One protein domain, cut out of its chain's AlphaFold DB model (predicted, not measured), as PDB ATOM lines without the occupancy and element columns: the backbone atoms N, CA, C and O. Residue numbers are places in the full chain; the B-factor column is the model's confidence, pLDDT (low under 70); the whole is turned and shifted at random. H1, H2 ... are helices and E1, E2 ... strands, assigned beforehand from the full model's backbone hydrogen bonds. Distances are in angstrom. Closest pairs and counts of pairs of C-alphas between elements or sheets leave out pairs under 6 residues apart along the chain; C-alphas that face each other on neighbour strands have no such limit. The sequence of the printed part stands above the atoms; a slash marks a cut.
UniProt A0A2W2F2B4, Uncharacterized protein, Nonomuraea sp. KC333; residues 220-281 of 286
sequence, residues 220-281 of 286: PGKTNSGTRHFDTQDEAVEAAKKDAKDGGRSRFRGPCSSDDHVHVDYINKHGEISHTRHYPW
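Overview. This is residues 220 to 281 of the 286 residues of an uncharacterized protein of Nonomuraea sp. KC333 (UniProt A0A2W2F2B4). One twisted sheet of four strands has a single helix, H1, packed along one face, and its other face bears no named helix. The 62 printed residues hold, in chain order, E1, H1, E2, E3 and E4; the mixed sheet runs E1, E4, E3, E2. Helices and strands are mixed in this compact domain, with a radius of gyration of the C-alphas of 11.3 A and an elongated outline of 35 by 21 by 18 A.

Along the chain. E1, residues 220 to 226, spans 19.5 A from C-alpha 220 at (47.882, 14.215, 48.440). H1, residues 233 to 246, spans 20.0 A. E2 is residues 250 to 253, 9.8 A. E3, residues 261 to 267, and E4, residues 273 to 280, each span 19.5 A; C-alpha 280 is at (53.523, 37.503, 42.783).

Arrangement. Edge strand E1 is parallel to E4, with N 225 and O 276 3.0 A apart. E2, E3 and E4 form a meander, each strand the antiparallel neighbour of the one before: N 251 and O 265 are 2.8 A apart, N 264 and O 277 2.9 A. E1, H1 and E2 form a split strand-helix-strand unit, its strands parallel but not neighbours, with a right-handed crossover. H1 is on the sheet at a height of 7.8 A, over E3 and along the strands; their closest C-alphas, Ala 244 and Val 264, are 6.1 A apart. In H1 every O i to N i+4 pair is within hydrogen-bond range.

Size, cuts and confidence. The C-alphas of Asp 231 and His 270, the two farthest apart, are 35.7 A apart. The printed part has no cut and no long link; residue 220 alone has pLDDT under 70.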
ATOM      1  N   PRO A 220      46.852  14.542  47.445       68.94
ATOM      2  CA  PRO A 220      47.882  14.215  48.440       68.94
ATOM      3  C   PRO A 220      49.316  14.594  48.025       68.94
ATOM      4  O   PRO A 220      50.180  14.736  48.879       68.94
ATOM      5  N   GLY A 221      49.568  14.772  46.723       77.50
ATOM      6  CA  GLY A 221      50.855  15.187  46.155       77.50
ATOM      7  C   GLY A 221      50.826  16.586  45.543       77.50
ATOM      8  O   GLY A 221      51.514  16.829  44.552       77.50
ATOM      9  N   LYS A 222      49.977  17.483  46.057       84.38
ATOM     10  CA  LYS A 222      49.863  18.844  45.535       84.38
ATOM     11  C   LYS A 222      51.210  19.560  45.598       84.38
ATOM     12  O   LYS A 222      51.825  19.658  46.656       84.38
ATOM     13  N   THR A 223      51.611  20.143  44.476       84.12
ATOM     14  CA  THR A 223      52.805  20.991  44.395       84.12
ATOM     15  C   THR A 223      52.427  22.461  44.246       84.12
ATOM     16  O   THR A 223      51.368  22.790  43.710       84.12
ATOM     17  N   ASN A 224      53.310  23.352  44.695       87.69
ATOM     18  CA  ASN A 224      53.187  24.792  44.480       87.69
ATOM     19  C   ASN A 224      54.399  25.289  43.680       87.69
ATOM     20  O   ASN A 224      55.513  24.824  43.911       87.69
ATOM     21  N   SER A 225      54.198  26.217  42.745       85.31
ATOM     22  CA  SER A 225      55.295  26.905  42.043       85.31
ATOM     23  C   SER A 225      55.073  28.412  42.012       85.31
ATOM     24  O   SER A 225      53.933  28.868  41.992       85.31
ATOM     25  N   GLY A 226      56.153  29.190  42.011       84.00
ATOM     26  CA  GLY A 226      56.110  30.634  41.783       84.00
ATOM     27  C   GLY A 226      56.550  30.981  40.366       84.00
ATOM     28  O   GLY A 226      57.437  30.328  39.812       84.00
ATOM     29  N   THR A 227      55.944  32.007  39.775       85.69
ATOM     30  CA  THR A 227      56.463  32.642  38.556       85.69
ATOM     31  C   THR A 227      57.440  33.766  38.894       85.69
ATOM     32  O   THR A 227      57.684  34.073  40.061       85.69
ATOM     33  N   ARG A 228      57.970  34.431  37.858       87.69
ATOM     34  CA  ARG A 228      58.646  35.725  38.023       87.69
ATOM     35  C   ARG A 228      57.754  36.713  38.784       87.69
ATOM     36  O   ARG A 228      56.528  36.640  38.675       87.69
ATOM     37  N   HIS A 229      58.384  37.650  39.487       89.69
ATOM     38  CA  HIS A 229      57.685  38.801  40.048       89.69
ATOM     39  C   HIS A 229      57.245  39.751  38.933       89.69
ATOM     40  O   HIS A 229      58.018  40.056  38.020       89.69
ATOM     41  N   PHE A 230      56.005  40.212  39.032       92.06
ATOM     42  CA  PHE A 230      55.435  41.257  38.193       92.06
ATOM     43  C   PHE A 230      55.617  42.624  38.854       92.06
ATOM     44  O   PHE A 230      55.723  42.725  40.083       92.06
ATOM     45  N   ASP A 231      55.672  43.681  38.049       90.88
ATOM     46  CA  ASP A 231      55.857  45.032  38.585       90.88
ATOM     47  C   ASP A 231      54.548  45.604  39.142       90.88
ATOM     48  O   ASP A 231      54.577  46.415  40.068       90.88
ATOM     49  N   THR A 232      53.400  45.142  38.636       92.38
ATOM     50  CA  THR A 232      52.070  45.554  39.100       92.38
ATOM     51  C   THR A 232      51.142  44.363  39.332       92.38
ATOM     52  O   THR A 232      51.320  43.280  38.767       92.38
ATOM     53  N   GLN A 233      50.119  44.580  40.164       92.75
ATOM     54  CA  GLN A 233      49.048  43.611  40.398       92.75
ATOM     55  C   GLN A 233      48.297  43.276  39.103       92.75
ATOM     56  O   GLN A 233      48.032  42.107  38.838       92.75
ATOM     57  N   ASP A 234      47.998  44.278  38.273       92.75
ATOM     58  CA  ASP A 234      47.260  44.081  37.022       92.75
ATOM     59  C   ASP A 234      48.020  43.180  36.043       92.75
ATOM     60  O   ASP A 234      47.430  42.282  35.440       92.75
ATOM     61  N   GLU A 235      49.344  43.349  35.936       92.94
ATOM     62  CA  GLU A 235      50.182  42.494  35.089       92.94
ATOM     63  C   GLU A 235      50.166  41.037  35.587       92.94
ATOM     64  O   GLU A 235      50.023  40.107  34.788       92.94
ATOM     65  N   ALA A 236      50.237  40.829  36.908       92.88
ATOM     66  CA  ALA A 236      50.149  39.502  37.517       92.88
ATOM     67  C   ALA A 236      48.778  38.843  37.287       92.88
ATOM     68  O   ALA A 236      48.705  37.656  36.961       92.88
ATOM     69  N   VAL A 237      47.692  39.608  37.430       93.56
ATOM     70  CA  VAL A 237      46.315  39.141  37.218       93.56
ATOM     71  C   VAL A 237      46.092  38.739  35.763       93.56
ATOM     72  O   VAL A 237      45.550  37.663  35.507       93.56
ATOM     73  N   GLU A 238      46.519  39.559  34.806       94.38
ATOM     74  CA  GLU A 238      46.359  39.250  33.383       94.38
ATOM     75  C   GLU A 238      47.204  38.043  32.963       94.38
ATOM     76  O   GLU A 238      46.708  37.151  32.268       94.38
ATOM     77  N   ALA A 239      48.441  37.936  33.459       91.75
ATOM     78  CA  ALA A 239      49.273  36.758  33.234       91.75
ATOM     79  C   ALA A 239      48.634  35.480  33.810       91.75
ATOM     80  O   ALA A 239      48.618  34.445  33.141       91.75
ATOM     81  N   ALA A 240      48.061  35.553  35.013       93.12
ATOM     82  CA  ALA A 240      47.391  34.427  35.658       93.12
ATOM     83  C   ALA A 240      46.093  34.020  34.941       93.12
ATOM     84  O   ALA A 240      45.827  32.831  34.767       93.12
ATOM     85  N   LYS A 241      45.287  34.982  34.472       93.50
ATOM     86  CA  LYS A 241      44.093  34.696  33.657       93.50
ATOM     87  C   LYS A 241      44.458  34.038  32.331       93.50
ATOM     88  O   LYS A 241      43.773  33.106  31.910       93.50
ATOM     89  N   LYS A 242      45.527  34.508  31.682       92.38
ATOM     90  CA  LYS A 242      46.031  33.914  30.441       92.38
ATOM     91  C   LYS A 242      46.490  32.473  30.670       92.38
ATOM     92  O   LYS A 242      46.050  31.581  29.958       92.38
ATOM     93  N   ASP A 243      47.269  32.228  31.720       90.19
ATOM     94  CA  ASP A 243      47.716  30.878  32.089       90.19
ATOM     95  C   ASP A 243      46.543  29.945  32.434       90.19
ATOM     96  O   ASP A 243      46.515  28.788  32.018       90.19
ATOM     97  N   ALA A 244      45.515  30.452  33.121       90.06
ATOM     98  CA  ALA A 244      44.294  29.694  33.389       90.06
ATOM     99  C   ALA A 244      43.494  29.363  32.112       90.06
ATOM    100  O   ALA A 244      42.771  28.371  32.081       90.06
ATOM    101  N   LYS A 245      43.608  30.179  31.057       89.88
ATOM    102  CA  LYS A 245      42.964  29.928  29.761       89.88
ATOM    103  C   LYS A 245      43.726  28.885  28.940       89.88
ATOM    104  O   LYS A 245      43.096  28.048  28.296       89.88
ATOM    105  N   ASP A 246      45.055  28.925  28.988       86.06
ATOM    106  CA  ASP A 246      45.928  28.073  28.176       86.06
ATOM    107  C   ASP A 246      46.214  26.707  28.848       86.06
ATOM    108  O   ASP A 246      46.414  25.700  28.173       86.06
ATOM    109  N   GLY A 247      46.180  26.638  30.185       75.31
ATOM    110  CA  GLY A 247      46.585  25.483  31.005       75.31
ATOM    111  C   GLY A 247      45.610  24.294  31.077       75.31
ATOM    112  O   GLY A 247      45.761  23.424  31.940       75.31
ATOM    113  N   GLY A 248      44.606  24.225  30.202       84.56
ATOM    114  CA  GLY A 248      43.631  23.131  30.169       84.56
ATOM    115  C   GLY A 248      42.633  23.170  31.335       84.56
ATOM    116  O   GLY A 248      41.802  24.069  31.420       84.56
ATOM    117  N   ARG A 249      42.648  22.157  32.218       86.31
ATOM    118  CA  ARG A 249      41.759  22.105  33.399       86.31
ATOM    119  C   ARG A 249      42.355  22.926  34.541       86.31
ATOM    120  O   ARG A 249      42.870  22.362  35.505       86.31
ATOM    121  N   SER A 250      42.280  24.244  34.438       90.50
ATOM    122  CA  SER A 250      42.776  25.158  35.465       90.50
ATOM    123  C   SER A 250      41.756  26.238  35.827       90.50
ATOM    124  O   SER A 250      40.739  26.426  35.155       90.50
ATOM    125  N   ARG A 251      41.975  26.901  36.965       88.94
ATOM    126  CA  ARG A 251      41.109  27.964  37.483       88.94
ATOM    127  C   ARG A 251      41.950  29.097  38.048       88.94
ATOM    128  O   ARG A 251      42.795  28.875  38.909       88.94
ATOM    129  N   PHE A 252      41.639  30.318  37.626       90.69
ATOM    130  CA  PHE A 252      42.139  31.528  38.264       90.69
ATOM    131  C   PHE A 252      41.456  31.746  39.622       90.69
ATOM    132  O   PHE A 252      40.225  31.688  39.737       90.69
ATOM    133  N   ARG A 253      42.263  32.028  40.642       88.81
ATOM    134  CA  ARG A 253      41.833  32.466  41.967       88.81
ATOM    135  C   ARG A 253      42.321  33.898  42.155       88.81
ATOM    136  O   ARG A 253      43.471  34.199  41.843       88.81
ATOM    137  N   GLY A 254      41.429  34.756  42.646       86.19
ATOM    138  CA  GLY A 254      41.720  36.168  42.881       86.19
ATOM    139  C   GLY A 254      42.861  36.409  43.881       86.19
ATOM    140  O   GLY A 254      43.488  35.453  44.346       86.19
ATOM    141  N   PRO A 255      43.130  37.687  44.200       86.88
ATOM    142  CA  PRO A 255      44.204  38.086  45.107       86.88
ATOM    143  C   PRO A 255      44.186  37.288  46.409       86.88
ATOM    144  O   PRO A 255      43.126  37.077  47.005       86.88
ATOM    145  N   CYS A 256      45.361  36.814  46.816       85.81
ATOM    146  CA  CYS A 256      45.547  36.169  48.106       85.81
ATOM    147  C   CYS A 256      45.288  37.177  49.236       85.81
ATOM    148  O   CYS A 256      45.463  38.380  49.055       85.81
ATOM    149  N   SER A 257      44.928  36.698  50.428       80.81
ATOM    150  CA  SER A 257      44.741  37.550  51.612       80.81
ATOM    151  C   SER A 257      46.015  38.289  52.035       80.81
ATOM    152  O   SER A 257      45.934  39.289  52.738       80.81
ATOM    153  N   SER A 258      47.189  37.801  51.623       81.44
ATOM    154  CA  SER A 258      48.473  38.483  51.804       81.44
ATOM    155  C   SER A 258      48.688  39.650  50.833       81.44
ATOM    156  O   SER A 258      49.654  40.392  51.004       81.44
ATOM    157  N   ASP A 259      47.802  39.832  49.850       83.12
ATOM    158  CA  ASP A 259      47.785  40.927  48.870       83.12
ATOM    159  C   ASP A 259      49.122  41.150  48.134       83.12
ATOM    160  O   ASP A 259      49.561  42.267  47.873       83.12
ATOM    161  N   ASP A 260      49.836  40.064  47.851       88.69
ATOM    162  CA  ASP A 260      51.128  40.071  47.155       88.69
ATOM    163  C   ASP A 260      51.196  39.082  45.982       88.69
ATOM    164  O   ASP A 260      52.192  39.065  45.258       88.69
ATOM    165  N   HIS A 261      50.165  38.254  45.778       92.31
ATOM    166  CA  HIS A 261      50.075  37.328  44.648       92.31
ATOM    167  C   HIS A 261      48.636  36.881  44.330       92.31
ATOM    168  O   HIS A 261      47.727  36.978  45.156       92.31
ATOM    169  N   VAL A 262      48.438  36.358  43.115       94.81
ATOM    170  CA  VAL A 262      47.241  35.604  42.686       94.81
ATOM    171  C   VAL A 262      47.605  34.146  42.407       94.81
ATOM    172  O   VAL A 262      48.789  33.808  42.309       94.81
ATOM    173  N   HIS A 263      46.601  33.272  42.264       94.25
ATOM    174  CA  HIS A 263      46.830  31.846  42.024       94.25
ATOM    175  C   HIS A 263      46.163  31.325  40.752       94.25
ATOM    176  O   HIS A 263      45.070  31.749  40.374       94.25
ATOM    177  N   VAL A 264      46.781  30.309  40.157       93.94
ATOM    178  CA  VAL A 264      46.163  29.426  39.165       93.94
ATOM    179  C   VAL A 264      46.210  27.999  39.695       93.94
ATOM    180  O   VAL A 264      47.286  27.445  39.917       93.94
ATOM    181  N   ASP A 265      45.042  27.404  39.916       92.69
ATOM    182  CA  ASP A 265      44.913  26.018  40.363       92.69
ATOM    183  C   ASP A 265      44.720  25.092  39.170       92.69
ATOM    184  O   ASP A 265      43.757  25.229  38.419       92.69
ATOM    185  N   TYR A 266      45.599  24.112  39.030       90.81
ATOM    186  CA  TYR A 266      45.519  23.052  38.040       90.81
ATOM    187  C   TYR A 266      44.870  21.819  38.646       90.81
ATOM    188  O   TYR A 266      45.179  21.406  39.770       90.81
ATOM    189  N   ILE A 267      43.969  21.225  37.875       89.88
ATOM    190  CA  ILE A 267      43.036  20.217  38.351       89.88
ATOM    191  C   ILE A 267      43.323  18.884  37.657       89.88
ATOM    192  O   ILE A 267      43.352  18.797  36.427       89.88
ATOM    193  N   ASN A 268      43.469  17.816  38.444       85.00
ATOM    194  CA  ASN A 268      43.681  16.472  37.908       85.00
ATOM    195  C   ASN A 268      42.392  15.864  37.309       85.00
ATOM    196  O   ASN A 268      41.292  16.425  37.361       85.00
ATOM    197  N   LYS A 269      42.501  14.656  36.745       83.25
ATOM    198  CA  LYS A 269      41.351  13.934  36.171       83.25
ATOM    199  C   LYS A 269      40.240  13.614  37.184       83.25
ATOM    200  O   LYS A 269      39.095  13.468  36.767       83.25
ATOM    201  N   HIS A 270      40.571  13.545  38.475       75.94
ATOM    202  CA  HIS A 270      39.648  13.291  39.586       75.94
ATOM    203  C   HIS A 270      38.972  14.566  40.102       75.94
ATOM    204  O   HIS A 270      38.102  14.503  40.965       75.94
ATOM    205  N   GLY A 271      39.334  15.726  39.554       77.06
ATOM    206  CA  GLY A 271      38.766  16.998  39.957       77.06
ATOM    207  C   GLY A 271      39.420  17.621  41.190       77.06
ATOM    208  O   GLY A 271      38.878  18.602  41.688       77.06
ATOM    209  N   GLU A 272      40.561  17.117  41.649       86.44
ATOM    210  CA  GLU A 272      41.319  17.636  42.795       86.44
ATOM    211  C   GLU A 272      42.376  18.654  42.350       86.44
ATOM    212  O   GLU A 272      42.848  18.602  41.211       86.44
ATOM    213  N   ILE A 273      42.790  19.552  43.250       88.19
ATOM    214  CA  ILE A 273      43.870  20.512  42.970       88.19
ATOM    215  C   ILE A 273      45.210  19.778  43.045       88.19
ATOM    216  O   ILE A 273      45.651  19.413  44.135       88.19
ATOM    217  N   SER A 274      45.860  19.573  41.900       90.38
ATOM    218  CA  SER A 274      47.157  18.891  41.812       90.38
ATOM    219  C   SER A 274      48.352  19.833  41.801       90.38
ATOM    220  O   SER A 274      49.446  19.430  42.189       90.38
ATOM    221  N   HIS A 275      48.165  21.071  41.352       91.25
ATOM    222  CA  HIS A 275      49.229  22.066  41.325       91.25
ATOM    223  C   HIS A 275      48.651  23.470  41.491       91.25
ATOM    224  O   HIS A 275      47.647  23.782  40.857       91.25
ATOM    225  N   THR A 276      49.272  24.320  42.308       92.81
ATOM    226  CA  THR A 276      48.931  25.748  42.383       92.81
ATOM    227  C   THR A 276      50.134  26.580  41.946       92.81
ATOM    228  O   THR A 276      51.224  26.460  42.504       92.81
ATOM    229  N   ARG A 277      49.940  27.447  40.952       93.50
ATOM    230  CA  ARG A 277      50.954  28.401  40.502       93.50
ATOM    231  C   ARG A 277      50.656  29.786  41.066       93.50
ATOM    232  O   ARG A 277      49.526  30.256  40.966       93.50
ATOM    233  N   HIS A 278      51.659  30.417  41.660       94.62
ATOM    234  CA  HIS A 278      51.583  31.731  42.289       94.62
ATOM    235  C   HIS A 278      52.166  32.787  41.348       94.62
ATOM    236  O   HIS A 278      53.257  32.599  40.809       94.62
ATOM    237  N   TYR A 279      51.450  33.898  41.202       95.06
ATOM    238  CA  TYR A 279      51.822  35.045  40.374       95.06
ATOM    239  C   TYR A 279      52.035  36.258  41.280       95.06
ATOM    240  O   TYR A 279      51.070  36.979  41.555       95.06
ATOM    241  N   PRO A 280      53.252  36.445  41.822       94.25
ATOM    242  CA  PRO A 280      53.523  37.503  42.783       94.25
ATOM    243  C   PRO A 280      53.813  38.847  42.113       94.25
ATOM    244  O   PRO A 280      54.444  38.891  41.058       94.25
ATOM    245  N   TRP A 281      53.440  39.953  42.754       94.94
ATOM    246  CA  TRP A 281      53.826  41.307  42.335       94.94
ATOM    247  C   TRP A 281      54.636  42.024  43.413       94.94
ATOM    248  O   TRP A 281      54.637  41.649  44.586       94.94
TER     249      TRP A 281